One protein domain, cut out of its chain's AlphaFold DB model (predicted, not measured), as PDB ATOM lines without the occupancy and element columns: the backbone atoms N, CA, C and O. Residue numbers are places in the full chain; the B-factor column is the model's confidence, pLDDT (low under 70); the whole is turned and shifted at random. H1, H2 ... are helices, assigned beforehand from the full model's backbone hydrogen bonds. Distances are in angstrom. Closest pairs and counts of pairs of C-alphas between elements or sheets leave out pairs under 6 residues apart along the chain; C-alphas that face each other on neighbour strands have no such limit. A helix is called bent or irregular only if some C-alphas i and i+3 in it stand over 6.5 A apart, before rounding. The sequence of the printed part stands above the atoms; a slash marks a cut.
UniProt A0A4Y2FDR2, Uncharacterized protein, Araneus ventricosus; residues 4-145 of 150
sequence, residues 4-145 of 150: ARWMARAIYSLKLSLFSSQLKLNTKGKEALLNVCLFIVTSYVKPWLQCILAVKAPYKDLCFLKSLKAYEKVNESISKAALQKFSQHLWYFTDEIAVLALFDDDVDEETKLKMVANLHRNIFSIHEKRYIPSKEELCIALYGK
ATOM      1  N   ALA A   4     140.911 102.703 124.878       54.91
ATOM      2  CA  ALA A   4     139.653 103.399 125.199       54.91
ATOM      3  C   ALA A   4     139.546 103.953 126.638       54.91
ATOM      4  O   ALA A   4     138.693 104.798 126.917       54.91
ATOM      5  N   ARG A   5     140.384 103.499 127.586       66.94
ATOM      6  CA  ARG A   5     140.187 103.836 129.016       66.94
ATOM      7  C   ARG A   5     140.588 105.268 129.359       66.94
ATOM      8  O   ARG A   5     140.007 105.841 130.277       66.94
ATOM      9  N   TRP A   6     141.567 105.841 128.658       82.69
ATOM     10  CA  TRP A   6     142.008 107.206 128.944       82.69
ATOM     11  C   TRP A   6     141.045 108.250 128.380       82.69
ATOM     12  O   TRP A   6     140.663 109.157 129.111       82.69
ATOM     13  N   MET A   7     140.549 108.071 127.150       86.94
ATOM     14  CA  MET A   7     139.555 108.987 126.583       86.94
ATOM     15  C   MET A   7     138.258 109.011 127.407       86.94
ATOM     16  O   MET A   7     137.755 110.082 127.734       86.94
ATOM     17  N   ALA A   8     137.767 107.850 127.852       90.19
ATOM     18  CA  ALA A   8     136.609 107.800 128.747       90.19
ATOM     19  C   ALA A   8     136.827 108.625 130.032       90.19
ATOM     20  O   ALA A   8     135.933 109.350 130.464       90.19
ATOM     21  N   ARG A   9     138.034 108.573 130.616       91.69
ATOM     22  CA  ARG A   9     138.408 109.396 131.778       91.69
ATOM     23  C   ARG A   9     138.527 110.876 131.426       91.69
ATOM     24  O   ARG A   9     138.104 111.700 132.225       91.69
ATOM     25  N   ALA A  10     139.053 111.217 130.253       92.75
ATOM     26  CA  ALA A  10     139.152 112.598 129.793       92.75
ATOM     27  C   ALA A  10     137.761 113.236 129.627       92.75
ATOM     28  O   ALA A  10     137.497 114.294 130.197       92.75
ATOM     29  N   ILE A  11     136.841 112.550 128.940       93.75
ATOM     30  CA  ILE A  11     135.444 112.988 128.786       93.75
ATOM     31  C   ILE A  11     134.764 113.095 130.152       93.75
ATOM     32  O   ILE A  11     134.064 114.070 130.422       93.75
ATOM     33  N   TYR A  12     134.994 112.119 131.035       94.25
ATOM     34  CA  TYR A  12     134.449 112.157 132.387       94.25
ATOM     35  C   TYR A  12     134.951 113.371 133.177       94.25
ATOM     36  O   TYR A  12     134.139 114.053 133.792       94.25
ATOM     37  N   SER A  13     136.246 113.694 133.117       93.94
ATOM     38  CA  SER A  13     136.811 114.889 133.757       93.94
ATOM     39  C   SER A  13     136.189 116.178 133.218       93.94
ATOM     40  O   SER A  13     135.800 117.040 134.004       93.94
ATOM     41  N   LEU A  14     136.015 116.293 131.896       95.06
ATOM     42  CA  LEU A  14     135.346 117.446 131.283       95.06
ATOM     43  C   LEU A  14     133.903 117.580 131.780       95.06
ATOM     44  O   LEU A  14     133.496 118.655 132.215       95.06
ATOM     45  N   LYS A  15     133.149 116.474 131.796       94.88
ATOM     46  CA  LYS A  15     131.788 116.441 132.343       94.88
ATOM     47  C   LYS A  15     131.777 116.863 133.813       94.88
ATOM     48  O   LYS A  15     130.976 117.706 134.202       94.88
ATOM     49  N   LEU A  16     132.676 116.312 134.623       94.06
ATOM     50  CA  LEU A  16     132.794 116.633 136.043       94.06
ATOM     51  C   LEU A  16     133.072 118.129 136.261       94.06
ATOM     52  O   LEU A  16     132.523 118.726 137.182       94.06
ATOM     53  N   SER A  17     133.881 118.743 135.394       93.25
ATOM     54  CA  SER A  17     134.176 120.179 135.435       93.25
ATOM     55  C   SER A  17     132.947 121.027 135.094       93.25
ATOM     56  O   SER A  17     132.630 121.973 135.819       93.25
ATOM     57  N   LEU A  18     132.184 120.641 134.064       93.06
ATOM     58  CA  LEU A  18     130.946 121.328 133.667       93.06
ATOM     59  C   LEU A  18     129.867 121.282 134.757       93.06
ATOM     60  O   LEU A  18     129.173 122.268 134.985       93.06
ATOM     61  N   PHE A  19     129.754 120.159 135.468       91.94
ATOM     62  CA  PHE A  19     128.815 119.993 136.583       91.94
ATOM     63  C   PHE A  19     129.435 120.323 137.950       91.94
ATOM     64  O   PHE A  19     128.866 119.986 138.988       91.94
ATOM     65  N   SER A  20     130.586 121.003 137.988       88.25
ATOM     66  CA  SER A  20     131.330 121.266 139.230       88.25
ATOM     67  C   SER A  20     130.567 122.100 140.265       88.25
ATOM     68  O   SER A  20     130.896 122.034 141.451       88.25
ATOM     69  N   SER A  21     129.537 122.846 139.854       86.19
ATOM     70  CA  SER A  21     128.621 123.564 140.752       86.19
ATOM     71  C   SER A  21     127.665 122.638 141.510       86.19
ATOM     72  O   SER A  21     127.306 122.931 142.647       86.19
ATOM     73  N   GLN A  22     127.284 121.506 140.912       90.31
ATOM     74  CA  GLN A  22     126.398 120.498 141.511       90.31
ATOM     75  C   GLN A  22     127.172 119.501 142.387       90.31
ATOM     76  O   GLN A  22     126.587 118.751 143.168       90.31
ATOM     77  N   LEU A  23     128.501 119.489 142.267       85.44
ATOM     78  CA  LEU A  23     129.382 118.580 142.982       85.44
ATOM     79  C   LEU A  23     129.970 119.262 144.218       85.44
ATOM     80  O   LEU A  23     130.541 120.352 144.148       85.44
ATOM     81  N   LYS A  24     129.913 118.576 145.361       87.00
ATOM     82  CA  LYS A  24     130.537 119.023 146.618       87.00
ATOM     83  C   LYS A  24     132.053 118.768 146.607       87.00
ATOM     84  O   LYS A  24     132.571 118.017 147.427       87.00
ATOM     85  N   LEU A  25     132.764 119.354 145.641       85.38
ATOM     86  CA  LEU A  25     134.224 119.273 145.545       85.38
ATOM     87  C   LEU A  25     134.881 120.353 146.407       85.38
ATOM     88  O   LEU A  25     134.482 121.518 146.366       85.38
ATOM     89  N   ASN A  26     135.929 119.972 147.139       89.62
ATOM     90  CA  ASN A  26     136.793 120.934 147.819       89.62
ATOM     91  C   ASN A  26     137.601 121.763 146.799       89.62
ATOM     92  O   ASN A  26     137.752 121.379 145.635       89.62
ATOM     93  N   THR A  27     138.132 122.908 147.233       89.88
ATOM     94  CA  THR A  27     138.843 123.858 146.359       89.88
ATOM     95  C   THR A  27     140.024 123.208 145.637       89.88
ATOM     96  O   THR A  27     140.153 123.345 144.424       89.88
ATOM     97  N   LYS A  28     140.816 122.402 146.355       91.50
ATOM     98  CA  LYS A  28     141.964 121.669 145.797       91.50
ATOM     99  C   LYS A  28     141.554 120.683 144.696       91.50
ATOM    100  O   LYS A  28     142.229 120.562 143.679       91.50
ATOM    101  N   GLY A  29     140.440 119.977 144.884       90.19
ATOM    102  CA  GLY A  29     139.891 119.041 143.909       90.19
ATOM    103  C   GLY A  29     139.370 119.745 142.659       90.19
ATOM    104  O   GLY A  29     139.601 119.259 141.555       90.19
ATOM    105  N   LYS A  30     138.730 120.913 142.815       91.19
ATOM    106  CA  LYS A  30     138.300 121.748 141.681       91.19
ATOM    107  C   LYS A  30     139.492 122.246 140.867       91.19
ATOM    108  O   LYS A  30     139.477 122.133 139.648       91.19
ATOM    109  N   GLU A  31     140.538 122.728 141.529       92.81
ATOM    110  CA  GLU A  31     141.758 123.192 140.865       92.81
ATOM    111  C   GLU A  31     142.476 122.059 140.115       92.81
ATOM    112  O   GLU A  31     142.807 122.195 138.937       92.81
ATOM    113  N   ALA A  32     142.652 120.898 140.755       92.88
ATOM    114  CA  ALA A  32     143.241 119.726 140.109       92.88
ATOM    115  C   ALA A  32     142.423 119.270 138.886       92.88
ATOM    116  O   ALA A  32     142.990 118.955 137.838       92.88
ATOM    117  N   LEU A  33     141.092 119.279 138.999       94.44
ATOM    118  CA  LEU A  33     140.191 118.952 137.899       94.44
ATOM    119  C   LEU A  33     140.325 119.940 136.736       94.44
ATOM    120  O   LEU A  33     140.410 119.510 135.585       94.44
ATOM    121  N   LEU A  34     140.379 121.242 137.025       94.31
ATOM    122  CA  LEU A  34     140.569 122.283 136.015       94.31
ATOM    123  C   LEU A  34     141.910 122.132 135.294       94.31
ATOM    124  O   LEU A  34     141.935 122.187 134.069       94.31
ATOM    125  N   ASN A  35     142.995 121.849 136.018       95.31
ATOM    126  CA  ASN A  35     144.316 121.615 135.427       95.31
ATOM    127  C   ASN A  35     144.317 120.432 134.444       95.31
ATOM    128  O   ASN A  35     144.896 120.516 133.357       95.31
ATOM    129  N   VAL A  36     143.631 119.338 134.793       94.69
ATOM    130  CA  VAL A  36     143.462 118.181 133.899       94.69
ATOM    131  C   VAL A  36     142.577 118.533 132.701       94.69
ATOM    132  O   VAL A  36     142.904 118.159 131.576       94.69
ATOM    133  N   CYS A  37     141.482 119.265 132.905       95.56
ATOM    134  CA  CYS A  37     140.601 119.691 131.814       95.56
ATOM    135  C   CYS A  37     141.315 120.620 130.831       95.56
ATOM    136  O   CYS A  37     141.170 120.438 129.624       95.56
ATOM    137  N   LEU A  38     142.121 121.560 131.333       95.69
ATOM    138  CA  LEU A  38     142.926 122.455 130.509       95.69
ATOM    139  C   LEU A  38     143.871 121.645 129.625       95.69
ATOM    140  O   LEU A  38     143.824 121.787 128.409       95.69
ATOM    141  N   PHE A  39     144.617 120.708 130.217       95.62
ATOM    142  CA  PHE A  39     145.490 119.803 129.471       95.62
ATOM    143  C   PHE A  39     144.740 119.018 128.387       95.62
ATOM    144  O   PHE A  39     145.223 118.892 127.259       95.62
ATOM    145  N   ILE A  40     143.556 118.487 128.714       94.88
ATOM    146  CA  ILE A  40     142.751 117.725 127.759       94.88
ATOM    147  C   ILE A  40     142.415 118.601 126.551       94.88
ATOM    148  O   ILE A  40     142.704 118.211 125.420       94.88
ATOM    149  N   VAL A  41     141.846 119.783 126.794       94.00
ATOM    150  CA  VAL A  41     141.369 120.688 125.741       94.00
ATOM    151  C   VAL A  41     142.520 121.239 124.903       94.00
ATOM    152  O   VAL A  41     142.413 121.264 123.679       94.00
ATOM    153  N   THR A  42     143.627 121.653 125.526       93.12
ATOM    154  CA  THR A  42     144.731 122.307 124.807       93.12
ATOM    155  C   THR A  42     145.631 121.323 124.077       93.12
ATOM    156  O   THR A  42     146.143 121.644 123.008       93.12
ATOM    157  N   SER A  43     145.848 120.140 124.657       91.44
ATOM    158  CA  SER A  43     146.929 119.250 124.227       91.44
ATOM    159  C   SER A  43     146.417 117.908 123.711       91.44
ATOM    160  O   SER A  43     146.974 117.386 122.752       91.44
ATOM    161  N   TYR A  44     145.361 117.335 124.300       90.38
ATOM    162  CA  TYR A  44     144.972 115.942 124.036       90.38
ATOM    163  C   TYR A  44     143.866 115.763 122.982       90.38
ATOM    164  O   TYR A  44     143.908 114.794 122.222       90.38
ATOM    165  N   VAL A  45     142.888 116.676 122.891       90.50
ATOM    166  CA  VAL A  45     141.737 116.515 121.972       90.50
ATOM    167  C   VAL A  45     142.174 116.444 120.506       90.50
ATOM    168  O   VAL A  45     141.710 115.573 119.771       90.50
ATOM    169  N   LYS A  46     143.071 117.335 120.068       88.25
ATOM    170  CA  LYS A  46     143.482 117.408 118.657       88.25
ATOM    171  C   LYS A  46     144.192 116.127 118.175       88.25
ATOM    172  O   LYS A  46     143.714 115.558 117.195       88.25
ATOM    173  N   PRO A  47     145.258 115.632 118.835       86.69
ATOM    174  CA  PRO A  47     145.896 114.367 118.457       86.69
ATOM    175  C   PRO A  47     144.934 113.179 118.477       86.69
ATOM    176  O   PRO A  47     144.987 112.331 117.591       86.69
ATOM    177  N   TRP A  48     144.016 113.139 119.448       86.06
ATOM    178  CA  TRP A  48     143.018 112.078 119.526       86.06
ATOM    179  C   TRP A  48     142.100 112.038 118.303       86.06
ATOM    180  O   TRP A  48     141.899 110.980 117.721       86.06
ATOM    181  N   LEU A  49     141.551 113.176 117.874       86.25
ATOM    182  CA  LEU A  49     140.674 113.202 116.697       86.25
ATOM    183  C   LEU A  49     141.418 112.816 115.409       86.25
ATOM    184  O   LEU A  49     140.813 112.311 114.468       86.25
ATOM    185  N   GLN A  50     142.732 113.032 115.376       83.44
ATOM    186  CA  GLN A  50     143.576 112.743 114.220       83.44
ATOM    187  C   GLN A  50     144.082 111.293 114.174       83.44
ATOM    188  O   GLN A  50     144.571 110.869 113.128       83.44
ATOM    189  N   CYS A  51     143.917 110.504 115.241       78.62
ATOM    190  CA  CYS A  51     144.435 109.132 115.306       78.62
ATOM    191  C   CYS A  51     143.678 108.123 114.421       78.62
ATOM    192  O   CYS A  51     144.047 106.953 114.374       78.62
ATOM    193  N   ILE A  52     142.610 108.549 113.733       79.94
ATOM    194  CA  ILE A  52     141.819 107.706 112.820       79.94
ATOM    195  C   ILE A  52     142.614 107.369 111.545       79.94
ATOM    196  O   ILE A  52     142.393 106.326 110.935       79.94
ATOM    197  N   LEU A  53     143.560 108.228 111.149       84.31
ATOM    198  CA  LEU A  53     144.360 108.045 109.939       84.31
ATOM    199  C   LEU A  53     145.730 107.455 110.280       84.31
ATOM    200  O   LEU A  53     146.611 108.154 110.778       84.31
ATOM    201  N   ALA A  54     145.930 106.178 109.947       85.62
ATOM    202  CA  ALA A  54     147.177 105.465 110.232       85.62
ATOM    203  C   ALA A  54     148.414 106.137 109.606       85.62
ATOM    204  O   ALA A  54     149.447 106.233 110.259       85.62
ATOM    205  N   VAL A  55     148.294 106.668 108.383       88.12
ATOM    206  CA  VAL A  55     149.398 107.362 107.688       88.12
ATOM    207  C   VAL A  55     149.857 108.630 108.408       88.12
ATOM    208  O   VAL A  55     151.021 109.005 108.316       88.12
ATOM    209  N   LYS A  56     148.961 109.262 109.174       89.94
ATOM    210  CA  LYS A  56     149.263 110.476 109.937       89.94
ATOM    211  C   LYS A  56     149.830 110.180 111.317       89.94
ATOM    212  O   LYS A  56     150.479 111.043 111.905       89.94
ATOM    213  N   ALA A  57     149.598 108.976 111.843       89.44
ATOM    214  CA  ALA A  57     149.980 108.613 113.203       89.44
ATOM    215  C   ALA A  57     151.439 108.981 113.536       89.44
ATOM    216  O   ALA A  57     151.626 109.724 114.501       89.44
ATOM    217  N   PRO A  58     152.457 108.634 112.718       91.50
ATOM    218  CA  PRO A  58     153.839 108.865 113.118       91.50
ATOM    219  C   PRO A  58     154.159 110.360 113.272       91.50
ATOM    220  O   PRO A  58     154.718 110.803 114.278       91.50
ATOM    221  N   TYR A  59     153.756 111.184 112.306       92.00
ATOM    222  CA  TYR A  59     153.997 112.620 112.397       92.00
ATOM    223  C   TYR A  59     153.211 113.255 113.552       92.00
ATOM    224  O   TYR A  59     153.759 114.059 114.314       92.00
ATOM    225  N   LYS A  60     151.946 112.857 113.746       91.25
ATOM    226  CA  LYS A  60     151.109 113.380 114.835       91.25
ATOM    227  C   LYS A  60     151.621 113.000 116.216       91.25
ATOM    228  O   LYS A  60     151.568 113.849 117.104       91.25
ATOM    229  N   ASP A  61     152.171 111.806 116.394       91.88
ATOM    230  CA  ASP A  61     152.775 111.385 117.657       91.88
ATOM    231  C   ASP A  61     153.972 112.270 118.033       91.88
ATOM    232  O   ASP A  61     154.078 112.749 119.168       91.88
ATOM    233  N   LEU A  62     154.837 112.581 117.062       92.31
ATOM    234  CA  LEU A  62     155.971 113.486 117.266       92.31
ATOM    235  C   LEU A  62     155.521 114.933 117.517       92.31
ATOM    236  O   LEU A  62     156.072 115.623 118.382       92.31
ATOM    237  N   CYS A  63     154.502 115.410 116.799       92.38
ATOM    238  CA  CYS A  63     153.883 116.707 117.074       92.38
ATOM    239  C   CYS A  63     153.288 116.756 118.485       92.38
ATOM    240  O   CYS A  63     153.427 117.770 119.174       92.38
ATOM    241  N   PHE A  64     152.664 115.669 118.938       93.25
ATOM    242  CA  PHE A  64     152.113 115.589 120.279       93.25
ATOM    243  C   PHE A  64     153.222 115.658 121.332       93.25
ATOM    244  O   PHE A  64     153.118 116.489 122.232       93.25
ATOM    245  N   LEU A  65     154.336 114.934 121.174       94.44
ATOM    246  CA  LEU A  65     155.516 115.078 122.043       94.44
ATOM    247  C   LEU A  65     156.009 116.531 122.142       94.44
ATOM    248  O   LEU A  65     156.242 117.032 123.244       94.44
ATOM    249  N   LYS A  66     156.127 117.232 121.006       94.38
ATOM    250  CA  LYS A  66     156.510 118.657 120.981       94.38
ATOM    251  C   LYS A  66     155.507 119.518 121.750       94.38
ATOM    252  O   LYS A  66     155.912 120.377 122.531       94.38
ATOM    253  N   SER A  67     154.209 119.263 121.573       94.50
ATOM    254  CA  SER A  67     153.151 119.981 122.291       94.50
ATOM    255  C   SER A  67     153.199 119.732 123.800       94.50
ATOM    256  O   SER A  67     153.078 120.675 124.578       94.50
ATOM    257  N   LEU A  68     153.472 118.493 124.223       95.56
ATOM    258  CA  LEU A  68     153.622 118.138 125.630       95.56
ATOM    259  C   LEU A  68     154.820 118.859 126.243       95.56
ATOM    260  O   LEU A  68     154.694 119.424 127.328       95.56
ATOM    261  N   LYS A  69     155.952 118.912 125.531       96.12
ATOM    262  CA  LYS A  69     157.135 119.657 125.975       96.12
ATOM    263  C   LYS A  69     156.871 121.161 126.066       96.12
ATOM    264  O   LYS A  69     157.277 121.791 127.033       96.12
ATOM    265  N   ALA A  70     156.147 121.740 125.111       95.75
ATOM    266  CA  ALA A  70     155.745 123.146 125.182       95.75
ATOM    267  C   ALA A  70     154.795 123.426 126.365       95.75
ATOM    268  O   ALA A  70     154.909 124.469 127.009       95.75
ATOM    269  N   TYR A  71     153.907 122.476 126.686       96.31
ATOM    270  CA  TYR A  71     152.963 122.567 127.804       96.31
ATOM    271  C   TYR A  71     153.641 122.588 129.184       96.31
ATOM    272  O   TYR A  71     153.010 122.962 130.169       96.31
ATOM    273  N   GLU A  72     154.936 122.264 129.273       96.38
ATOM    274  CA  GLU A  72     155.726 122.397 130.506       96.38
ATOM    275  C   GLU A  72     155.681 123.828 131.066       96.38
ATOM    276  O   GLU A  72     155.655 124.011 132.279       96.38
ATOM    277  N   LYS A  73     155.559 124.834 130.186       96.19
ATOM    278  CA  LYS A  73     155.399 126.249 130.560       96.19
ATOM    279  C   LYS A  73     154.061 126.566 131.241       96.19
ATOM    280  O   LYS A  73     153.955 127.591 131.901       96.19
ATOM    281  N   VAL A  74     153.042 125.730 131.037       95.56
ATOM    282  CA  VAL A  74     151.697 125.895 131.614       95.56
ATOM    283  C   VAL A  74     151.571 125.068 132.886       95.56
ATOM    284  O   VAL A  74     151.115 125.563 133.912       95.56
ATOM    285  N   ASN A  75     151.969 123.796 132.826       96.25
ATOM    286  CA  ASN A  75     151.969 122.908 133.980       96.25
ATOM    287  C   ASN A  75     153.054 121.835 133.821       96.25
ATOM    288  O   ASN A  75     152.863 120.822 133.142       96.25
ATOM    289  N   GLU A  76     154.187 122.062 134.480       96.88
ATOM    290  CA  GLU A  76     155.360 121.187 134.434       96.88
ATOM    291  C   GLU A  76     155.045 119.762 134.905       96.88
ATOM    292  O   GLU A  76     155.432 118.791 134.258       96.88
ATOM    293  N   SER A  77     154.296 119.621 136.003       96.56
ATOM    294  CA  SER A  77     153.965 118.315 136.579       96.56
ATOM    295  C   SER A  77     153.138 117.462 135.614       96.56
ATOM    296  O   SER A  77     153.490 116.310 135.343       96.56
ATOM    297  N   ILE A  78     152.078 118.038 135.036       95.62
ATOM    298  CA  ILE A  78     151.226 117.341 134.067       95.62
ATOM    299  C   ILE A  78     151.998 117.054 132.781       95.62
ATOM    300  O   ILE A  78     151.907 115.943 132.263       95.62
ATOM    301  N   SER A  79     152.774 118.020 132.281       96.50
ATOM    302  CA  SER A  79     153.604 117.841 131.089       96.50
ATOM    303  C   SER A  79     154.576 116.672 131.256       96.50
ATOM    304  O   SER A  79     154.577 115.761 130.427       96.50
ATOM    305  N   LYS A  80     155.340 116.628 132.355       96.50
ATOM    306  CA  LYS A  80     156.291 115.542 132.633       96.50
ATOM    307  C   LYS A  80     155.598 114.191 132.772       96.50
ATOM    308  O   LYS A  80     156.056 113.217 132.178       96.50
ATOM    309  N   ALA A  81     154.478 114.132 133.496       94.81
ATOM    310  CA  ALA A  81     153.707 112.899 133.643       94.81
ATOM    311  C   ALA A  81     153.166 112.400 132.291       94.81
ATOM    312  O   ALA A  81     153.254 111.209 131.981       94.81
ATOM    313  N   ALA A  82     152.645 113.308 131.460       93.25
ATOM    314  CA  ALA A  82     152.144 112.990 130.130       93.25
ATOM    315  C   ALA A  82     153.268 112.557 129.178       93.25
ATOM    316  O   ALA A  82     153.099 111.559 128.486       93.25
ATOM    317  N   LEU A  83     154.416 113.245 129.180       94.69
ATOM    318  CA  LEU A  83     155.602 112.873 128.399       94.69
ATOM    319  C   LEU A  83     156.081 111.476 128.776       94.69
ATOM    320  O   LEU A  83     156.208 110.619 127.909       94.69
ATOM    321  N   GLN A  84     156.282 111.223 130.071       93.69
ATOM    322  CA  GLN A  84     156.712 109.915 130.558       93.69
ATOM    323  C   GLN A  84     155.742 108.820 130.114       93.69
ATOM    324  O   GLN A  84     156.170 107.758 129.657       93.69
ATOM    325  N   LYS A  85     154.433 109.076 130.226       90.75
ATOM    326  CA  LYS A  85     153.433 108.087 129.844       90.75
ATOM    327  C   LYS A  85     153.389 107.872 128.336       90.75
ATOM    328  O   LYS A  85     153.352 106.728 127.897       90.75
ATOM    329  N   PHE A  86     153.408 108.945 127.553       90.31
ATOM    330  CA  PHE A  86     153.331 108.872 126.100       90.31
ATOM    331  C   PHE A  86     154.576 108.225 125.490       90.31
ATOM    332  O   PHE A  86     154.435 107.391 124.605       90.31
ATOM    333  N   SER A  87     155.770 108.469 126.035       89.50
ATOM    334  CA  SER A  87     156.992 107.783 125.595       89.50
ATOM    335  C   SER A  87     156.906 106.259 125.731       89.50
ATOM    336  O   SER A  87     157.429 105.541 124.888       89.50
ATOM    337  N   GLN A  88     156.191 105.740 126.736       87.56
ATOM    338  CA  GLN A  88     155.927 104.296 126.859       87.56
ATOM    339  C   GLN A  88     154.931 103.783 125.807       87.56
ATOM    340  O   GLN A  88     154.900 102.592 125.506       87.56
ATOM    341  N   HIS A  89     154.087 104.662 125.263       84.94
ATOM    342  CA  HIS A  89     153.129 104.329 124.212       84.94
ATOM    343  C   HIS A  89     153.749 104.327 122.811       84.94
ATOM    344  O   HIS A  89     153.155 103.729 121.921       84.94
ATOM    345  N   LEU A  90     154.953 104.881 122.634       88.25
ATOM    346  CA  LEU A  90     155.692 104.904 121.364       88.25
ATOM    347  C   LEU A  90     156.432 103.596 121.046       88.25
ATOM    348  O   LEU A  90     157.282 103.569 120.166       88.25
ATOM    349  N   TRP A  91     156.111 102.492 121.726       87.19
ATOM    350  CA  TRP A  91     156.736 101.185 121.478       87.19
ATOM    351  C   TRP A  91     156.539 100.675 120.040       87.19
ATOM    352  O   TRP A  91     157.329  99.866 119.571       87.19
ATOM    353  N   TYR A  92     155.486 101.132 119.353       86.06
ATOM    354  CA  TYR A  92     155.219 100.797 117.952       86.06
ATOM    355  C   TYR A  92     155.929 101.730 116.966       86.06
ATOM    356  O   TYR A  92     155.867 101.493 115.764       86.06
ATOM    357  N   PHE A  93     156.543 102.816 117.439       88.94
ATOM    358  CA  PHE A  93     157.171 103.812 116.583       88.94
ATOM    359  C   PHE A  93     158.538 103.297 116.120       88.94
ATOM    360  O   PHE A  93     159.558 103.533 116.766       88.94
ATOM    361  N   THR A  94     158.542 102.544 115.024       89.25
ATOM    362  CA  THR A  94     159.752 102.019 114.377       89.25
ATOM    363  C   THR A  94     160.087 102.800 113.109       89.25
ATOM    364  O   THR A  94     159.271 103.594 112.629       89.25
ATOM    365  N   ASP A  95     161.268 102.555 112.537       86.81
ATOM    366  CA  ASP A  95     161.680 103.153 111.261       86.81
ATOM    367  C   ASP A  95     160.676 102.819 110.142       86.81
ATOM    368  O   ASP A  95     160.319 103.692 109.353       86.81
ATOM    369  N   GLU A  96     160.133 101.596 110.110       87.19
ATOM    370  CA  GLU A  96     159.127 101.171 109.129       87.19
ATOM    371  C   GLU A  96     157.811 101.942 109.270       87.19
ATOM    372  O   GLU A  96     157.192 102.313 108.272       87.19
ATOM    373  N   ILE A  97     157.385 102.218 110.506       89.69
ATOM    374  CA  ILE A  97     156.187 103.022 110.768       89.69
ATOM    375  C   ILE A  97     156.442 104.492 110.438       89.69
ATOM    376  O   ILE A  97     155.561 105.152 109.888       89.69
ATOM    377  N   ALA A  98     157.649 105.002 110.692       90.50
ATOM    378  CA  ALA A  98     158.024 106.368 110.343       90.50
ATOM    379  C   ALA A  98     157.920 106.629 108.829       90.50
ATOM    380  O   ALA A  98     157.527 107.727 108.439       90.50
ATOM    381  N   VAL A  99     158.174 105.627 107.975       91.56
ATOM    382  CA  VAL A  99     158.007 105.742 106.511       91.56
ATOM    383  C   VAL A  99     156.568 106.091 106.114       91.56
ATOM    384  O   VAL A  99     156.373 106.782 105.114       91.56
ATOM    385  N   LEU A 100     155.553 105.712 106.900       91.38
ATOM    386  CA  LEU A 100     154.163 106.081 106.603       91.38
ATOM    387  C   LEU A 100     153.953 107.604 106.579       91.38
ATOM    388  O   LEU A 100     153.104 108.083 105.830       91.38
ATOM    389  N   ALA A 101     154.768 108.366 107.316       92.94
ATOM    390  CA  ALA A 101     154.710 109.826 107.320       92.94
ATOM    391  C   ALA A 101     155.138 110.458 105.980       92.94
ATOM    392  O   ALA A 101     154.838 111.626 105.739       92.94
ATOM    393  N   LEU A 102     155.769 109.708 105.064       93.81
ATOM    394  CA  LEU A 102     156.007 110.182 103.693       93.81
ATOM    395  C   LEU A 102     154.690 110.472 102.950       93.81
ATOM    396  O   LEU A 102     154.648 111.357 102.093       93.81
ATOM    397  N   PHE A 103     153.613 109.773 103.319       93.00
ATOM    398  CA  PHE A 103     152.271 109.944 102.758       93.00
ATOM    399  C   PHE A 103     151.395 110.916 103.561       93.00
ATOM    400  O   PHE A 103     150.225 111.085 103.231       93.00
ATOM    401  N   ASP A 104     151.919 111.542 104.619       93.19
ATOM    402  CA  ASP A 104     151.192 112.588 105.338       93.19
ATOM    403  C   ASP A 104     151.433 113.940 104.653       93.19
ATOM    404  O   ASP A 104     152.571 114.393 104.510       93.19
ATOM    405  N   ASP A 105     150.356 114.588 104.217       93.62
ATOM    406  CA  ASP A 105     150.394 115.922 103.605       93.62
ATOM    407  C   ASP A 105     150.815 117.014 104.600       93.62
ATOM    408  O   ASP A 105     151.238 118.093 104.196       93.62
ATOM    409  N   ASP A 106     150.724 116.741 105.907       92.69
ATOM    410  CA  ASP A 106     151.154 117.675 106.949       92.69
ATOM    411  C   ASP A 106     152.684 117.679 107.160       92.69
ATOM    412  O   ASP A 106     153.197 118.511 107.912       92.69
ATOM    413  N   VAL A 107     153.416 116.751 106.530       94.62
ATOM    414  CA  VAL A 107     154.884 116.704 106.556       94.62
ATOM    415  C   VAL A 107     155.423 117.471 105.354       94.62
ATOM    416  O   VAL A 107     155.078 117.174 104.211       94.62
ATOM    417  N   ASP A 108     156.303 118.436 105.606       95.69
ATOM    418  CA  ASP A 108     156.921 119.228 104.548       95.69
ATOM    419  C   ASP A 108     157.895 118.399 103.691       95.69
ATOM    420  O   ASP A 108     158.483 117.408 104.138       95.69
ATOM    421  N   GLU A 109     158.066 118.815 102.438       96.25
ATOM    422  CA  GLU A 109     158.887 118.106 101.454       96.25
ATOM    423  C   GLU A 109     160.353 117.977 101.890       96.25
ATOM    424  O   GLU A 109     160.962 116.922 101.711       96.25
ATOM    425  N   GLU A 110     160.911 119.003 102.539       96.75
ATOM    426  CA  GLU A 110     162.290 118.977 103.030       96.75
ATOM    427  C   GLU A 110     162.476 117.883 104.095       96.75
ATOM    428  O   GLU A 110     163.441 117.111 104.054       96.75
ATOM    429  N   THR A 111     161.527 117.763 105.026       95.44
ATOM    430  CA  THR A 111     161.497 116.691 106.024       95.44
ATOM    431  C   THR A 111     161.381 115.320 105.359       95.44
ATOM    432  O   THR A 111     162.134 114.414 105.723       95.44
ATOM    433  N   LYS A 112     160.516 115.157 104.348       95.06
ATOM    434  CA  LYS A 112     160.386 113.890 103.601       95.06
ATOM    435  C   LYS A 112     161.697 113.494 102.918       95.06
ATOM    436  O   LYS A 112     162.130 112.349 103.047       95.06
ATOM    437  N   LEU A 113     162.377 114.436 102.265       95.75
ATOM    438  CA  LEU A 113     163.680 114.197 101.635       95.75
ATOM    439  C   LEU A 113     164.740 113.764 102.661       95.75
ATOM    440  O   LEU A 113     165.473 112.799 102.431       95.75
ATOM    441  N   LYS A 114     164.782 114.417 103.830       94.44
ATOM    442  CA  LYS A 114     165.681 114.038 104.935       94.44
ATOM    443  C   LYS A 114     165.386 112.636 105.469       94.44
ATOM    444  O   LYS A 114     166.319 111.890 105.759       94.44
ATOM    445  N   MET A 115     164.110 112.260 105.582       93.12
ATOM    446  CA  MET A 115     163.711 110.910 105.993       93.12
ATOM    447  C   MET A 115     164.228 109.849 105.014       93.12
ATOM    448  O   MET A 115     164.849 108.880 105.451       93.12
ATOM    449  N   VAL A 116     164.049 110.056 103.704       91.44
ATOM    450  CA  VAL A 116     164.535 109.130 102.663       91.44
ATOM    451  C   VAL A 116     166.062 109.009 102.690       91.44
ATOM    452  O   VAL A 116     166.594 107.897 102.666       91.44
ATOM    453  N   ALA A 117     166.779 110.129 102.819       91.25
ATOM    454  CA  ALA A 117     168.239 110.126 102.907       91.25
ATOM    455  C   ALA A 117     168.749 109.332 104.126       91.25
ATOM    456  O   ALA A 117     169.685 108.534 104.011       91.25
ATOM    457  N   ASN A 118     168.108 109.505 105.285       88.88
ATOM    458  CA  ASN A 118     168.452 108.771 106.504       88.88
ATOM    459  C   ASN A 118     168.143 107.273 106.385       88.88
ATOM    460  O   ASN A 118     168.947 106.450 106.831       88.88
ATOM    461  N   LEU A 119     167.031 106.913 105.739       85.31
ATOM    462  CA  LEU A 119     166.669 105.520 105.493       85.31
ATOM    463  C   LEU A 119     167.715 104.820 104.615       85.31
ATOM    464  O   LEU A 119     168.183 103.735 104.959       85.31
ATOM    465  N   HIS A 120     168.146 105.461 103.523       79.00
ATOM    466  CA  HIS A 120     169.180 104.918 102.637       79.00
ATOM    467  C   HIS A 120     170.497 104.683 103.387       79.00
ATOM    468  O   HIS A 120     171.082 103.606 103.281       79.00
ATOM    469  N   ARG A 121     170.943 105.646 104.203       77.50
ATOM    470  CA  ARG A 121     172.165 105.508 105.009       77.50
ATOM    471  C   ARG A 121     172.102 104.310 105.964       77.50
ATOM    472  O   ARG A 121     173.097 103.603 106.119       77.50
ATOM    473  N   ASN A 122     170.946 104.076 106.580       66.06
ATOM    474  CA  ASN A 122     170.738 102.950 107.488       66.06
ATOM    475  C   ASN A 122     170.793 101.610 106.729       66.06
ATOM    476  O   ASN A 122     171.517 100.699 107.125       66.06
ATOM    477  N   ILE A 123     170.146 101.533 105.560       65.44
ATOM    478  CA  ILE A 123     170.204 100.362 104.672       65.44
ATOM    479  C   ILE A 123     171.655 100.014 104.319       65.44
ATOM    480  O   ILE A 123     172.045  98.863 104.510       65.44
ATOM    481  N   PHE A 124     172.469 100.975 103.874       59.00
ATOM    482  CA  PHE A 124     173.876 100.714 103.535       59.00
ATOM    483  C   PHE A 124     174.699 100.221 104.738       59.00
ATOM    484  O   PHE A 124     175.483  99.286 104.592       59.00
ATOM    485  N   SER A 125     174.457 100.751 105.942       59.81
ATOM    486  CA  SER A 125     175.124 100.278 107.165       59.81
ATOM    487  C   SER A 125     174.698  98.862 107.589       59.81
ATOM    488  O   SER A 125     175.506  98.101 108.122       59.81
ATOM    489  N   ILE A 126     173.442  98.476 107.338       55.25
ATOM    490  CA  ILE A 126     172.946  97.117 107.605       55.25
ATOM    491  C   ILE A 126     173.462  96.128 106.546       55.25
ATOM    492  O   ILE A 126     173.719  94.970 106.872       55.25
ATOM    493  N   HIS A 127     173.642  96.560 105.293       51.62
ATOM    494  CA  HIS A 127     174.146  95.707 104.210       51.62
ATOM    495  C   HIS A 127     175.631  95.355 104.366       51.62
ATOM    496  O   HIS A 127     176.001  94.241 104.021       51.62
ATOM    497  N   GLU A 128     176.450  96.206 104.994       50.53
ATOM    498  CA  GLU A 128     177.809  95.824 105.428       50.53
ATOM    499  C   GLU A 128     177.822  94.692 106.476       50.53
ATOM    500  O   GLU A 128     178.849  94.050 106.682       50.53
ATOM    501  N   LYS A 129     176.688  94.421 107.138       51.38
ATOM    502  CA  LYS A 129     176.545  93.376 108.168       51.38
ATOM    503  C   LYS A 129     175.626  92.223 107.764       51.38
ATOM    504  O   LYS A 129     175.506  91.255 108.516       51.38
ATOM    505  N   ARG A 130     174.958  92.297 106.609       44.62
ATOM    506  CA  ARG A 130     174.172  91.175 106.091       44.62
ATOM    507  C   ARG A 130     175.108  90.228 105.366       44.62
ATOM    508  O   ARG A 130     175.585  90.532 104.281       44.62
ATOM    509  N   TYR A 131     175.311  89.054 105.950       58.38
ATOM    510  CA  TYR A 131     175.768  87.906 105.187       58.38
ATOM    511  C   TYR A 131     174.741  87.634 104.084       58.38
ATOM    512  O   TYR A 131     173.593  87.278 104.361       58.38
ATOM    513  N   ILE A 132     175.138  87.894 102.842       66.44
ATOM    514  CA  ILE A 132     174.404  87.490 101.649       66.44
ATOM    515  C   ILE A 132     174.989  86.127 101.281       66.44
ATOM    516  O   ILE A 132     176.151  86.093 100.872       66.44
ATOM    517  N   PRO A 133     174.245  85.018 101.452       61.47
ATOM    518  CA  PRO A 133     174.759  83.712 101.085       61.47
ATOM    519  C   PRO A 133     175.072  83.695  99.589       61.47
ATOM    520  O   PRO A 133     174.300  84.230  98.780       61.47
ATOM    521  N   SER A 134     176.199  83.098  99.216       70.88
ATOM    522  CA  SER A 134     176.569  82.957  97.814       70.88
ATOM    523  C   SER A 134     175.535  82.102  97.076       70.88
ATOM    524  O   SER A 134     174.758  81.335  97.660       70.88
ATOM    525  N   LYS A 135     175.518  82.221  95.747       68.75
ATOM    526  CA  LYS A 135     174.617  81.425  94.908       68.75
ATOM    527  C   LYS A 135     174.877  79.922  95.090       68.75
ATOM    528  O   LYS A 135     173.930  79.142  95.047       68.75
ATOM    529  N   GLU A 136     176.126  79.526  95.354       72.12
ATOM    530  CA  GLU A 136     176.481  78.144  95.696       72.12
ATOM    531  C   GLU A 136     175.896  77.700  97.045       72.12
ATOM    532  O   GLU A 136     175.359  76.597  97.138       72.12
ATOM    533  N   GLU A 137     175.937  78.550  98.073       71.12
ATOM    534  CA  GLU A 137     175.410  78.233  99.410       71.12
ATOM    535  C   GLU A 137     173.883  78.066  99.400       71.12
ATOM    536  O   GLU A 137     173.349  77.144 100.022       71.12
ATOM    537  N   LEU A 138     173.175  78.893  98.622       71.12
ATOM    538  CA  LEU A 138     171.734  78.741  98.392       71.12
ATOM    539  C   LEU A 138     171.411  77.443  97.642       71.12
ATOM    540  O   LEU A 138     170.467  76.742  98.008       71.12
ATOM    541  N   CYS A 139     172.204  77.083  96.628       68.88
ATOM    542  CA  CYS A 139     172.036  75.829  95.895       68.88
ATOM    543  C   CYS A 139     172.270  74.603  96.793       68.88
ATOM    544  O   CYS A 139     171.482  73.660  96.756       68.88
ATOM    545  N   ILE A 140     173.296  74.614  97.646       70.12
ATOM    546  CA  ILE A 140     173.564  73.516  98.587       70.12
ATOM    547  C   ILE A 140     172.433  73.388  99.618       70.12
ATOM    548  O   ILE A 140     171.992  72.276  99.907       70.12
ATOM    549  N   ALA A 141     171.909  74.502 100.135       70.31
ATOM    550  CA  ALA A 141     170.796  74.483 101.085       70.31
ATOM    551  C   ALA A 141     169.483  73.965 100.465       70.31
ATOM    552  O   ALA A 141     168.723  73.264 101.136       70.31
ATOM    553  N   LEU A 142     169.226  74.286  99.191       61.06
ATOM    554  CA  LEU A 142     168.010  73.884  98.474       61.06
ATOM    555  C   LEU A 142     168.067  72.444  97.937       61.06
ATOM    556  O   LEU A 142     167.042  71.766  97.932       61.06
ATOM    557  N   TYR A 143     169.242  71.962  97.522       64.44
ATOM    558  CA  TYR A 143     169.402  70.649  96.878       64.44
ATOM    559  C   TYR A 143     170.119  69.598  97.749       64.44
ATOM    560  O   TYR A 143     170.179  68.430  97.375       64.44
ATOM    561  N   GLY A 144     170.639  69.966  98.926       58.25
ATOM    562  CA  GLY A 144     171.448  69.088  99.782       58.25
ATOM    563  C   GLY A 144     170.682  68.141 100.715       58.25
ATOM    564  O   GLY A 144     171.303  67.295 101.355       58.25
ATOM    565  N   LYS A 145     169.346  68.223 100.811       55.88
ATOM    566  CA  LYS A 145     168.537  67.293 101.627       55.88
ATOM    567  C   LYS A 145     167.881  66.196 100.787       55.88
ATOM    568  O   LYS A 145     166.662  66.073 100.750       55.88
TER     569      LYS A 145
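AT A GLANCE: This is residues 4 to 145 of the 150 residues of an uncharacterized protein of Araneus ventricosus (UniProt A0A4Y2FDR2). An elongated chain of helices runs from a crossed pair, H1 and H2, at one end, through a helical hairpin of H3 and H4 in the middle, to H5, which packs across residues 54 to 59 of H3, and H6, which folds back on H5. At the other end a tail sticks out, residues 123 to 145, of which 123 to 127 belong to H6 and 135 to 143 to H7. The printed part has 142 residues with seven named helices, H1 to H7 in order, and no named strand; the class is all helix. It is extended, with a radius of gyration of the C-alphas of 23.3 A and spans of 80 by 41 by 25 A.

HOW THE PARTS SIT: H2, residues 27 to 50, is the longest helix and has a kink of 41 degrees near residue 44. With residues 30 to 40 alone it touches H1, residues 4 to 18, at a steep tilt of 50 degrees, opposite ways; the closest C-alphas, of Leu 14 and Cys 37, are 5.7 A apart. With residues 43 to 50 alone it touches H3, residues 54 to 71; the closest C-alphas are those of Pro 47 and Lys 60, 6.4 A. This hairpin has a shallow tilt of 32 degrees, only just short of steep. H3 is the hub, touching three helices, and has a kink of 32 degrees near residue 61. It forms a hairpin with H4, residues 76 to 92, at 22 degrees, a shallow tilt; the closest C-alphas, of Leu 68 and Ser 79, are 5.5 A apart. H5, residues 95 to 103, touches H3 about perpendicular, at 81 degrees, with C-alphas 55 and 100 closest at 5.1 A. H5 and H6, residues 109 to 127, form a hairpin at a shallow tilt of 29 degrees, closest at C-alphas 102 and 112, 5.7 A. H7, residues 135 to 143, touches no helix. Every O i to N i+4 pair is within hydrogen-bond range in H1, H6 and H7, against 17 of 20 in H2, 12 of 14 in H3, 10 of 13 in H4 and 1 of 5 in H5, where 6 of 6 O i to N i+3 pairs are.

IN THESE COORDINATES: H2 measures 34.3 A, H6 27.2 A, H4 26.2 A, H3 25.2 A and H1 21.7 A from first to last C-alpha; H5 and H7 have nine residues each. C-alpha 4 is at (139.653, 103.399, 125.199) and C-alpha 143 at (169.402, 70.649, 96.878). H2, H3 and H4 are irregular: C-alphas 42 and 45 are 7.1 A apart, 55 and 58 7.2 A, 89 and 92 7.5 A.

THE WHOLE: The C-alphas farthest apart, of Ser 21 and Gly 144, are 80.5 A apart. The printed part has no cut and no long link. Mean pLDDT of the printed part is 86.0; residues 122 to 133 are among the 20 under 70.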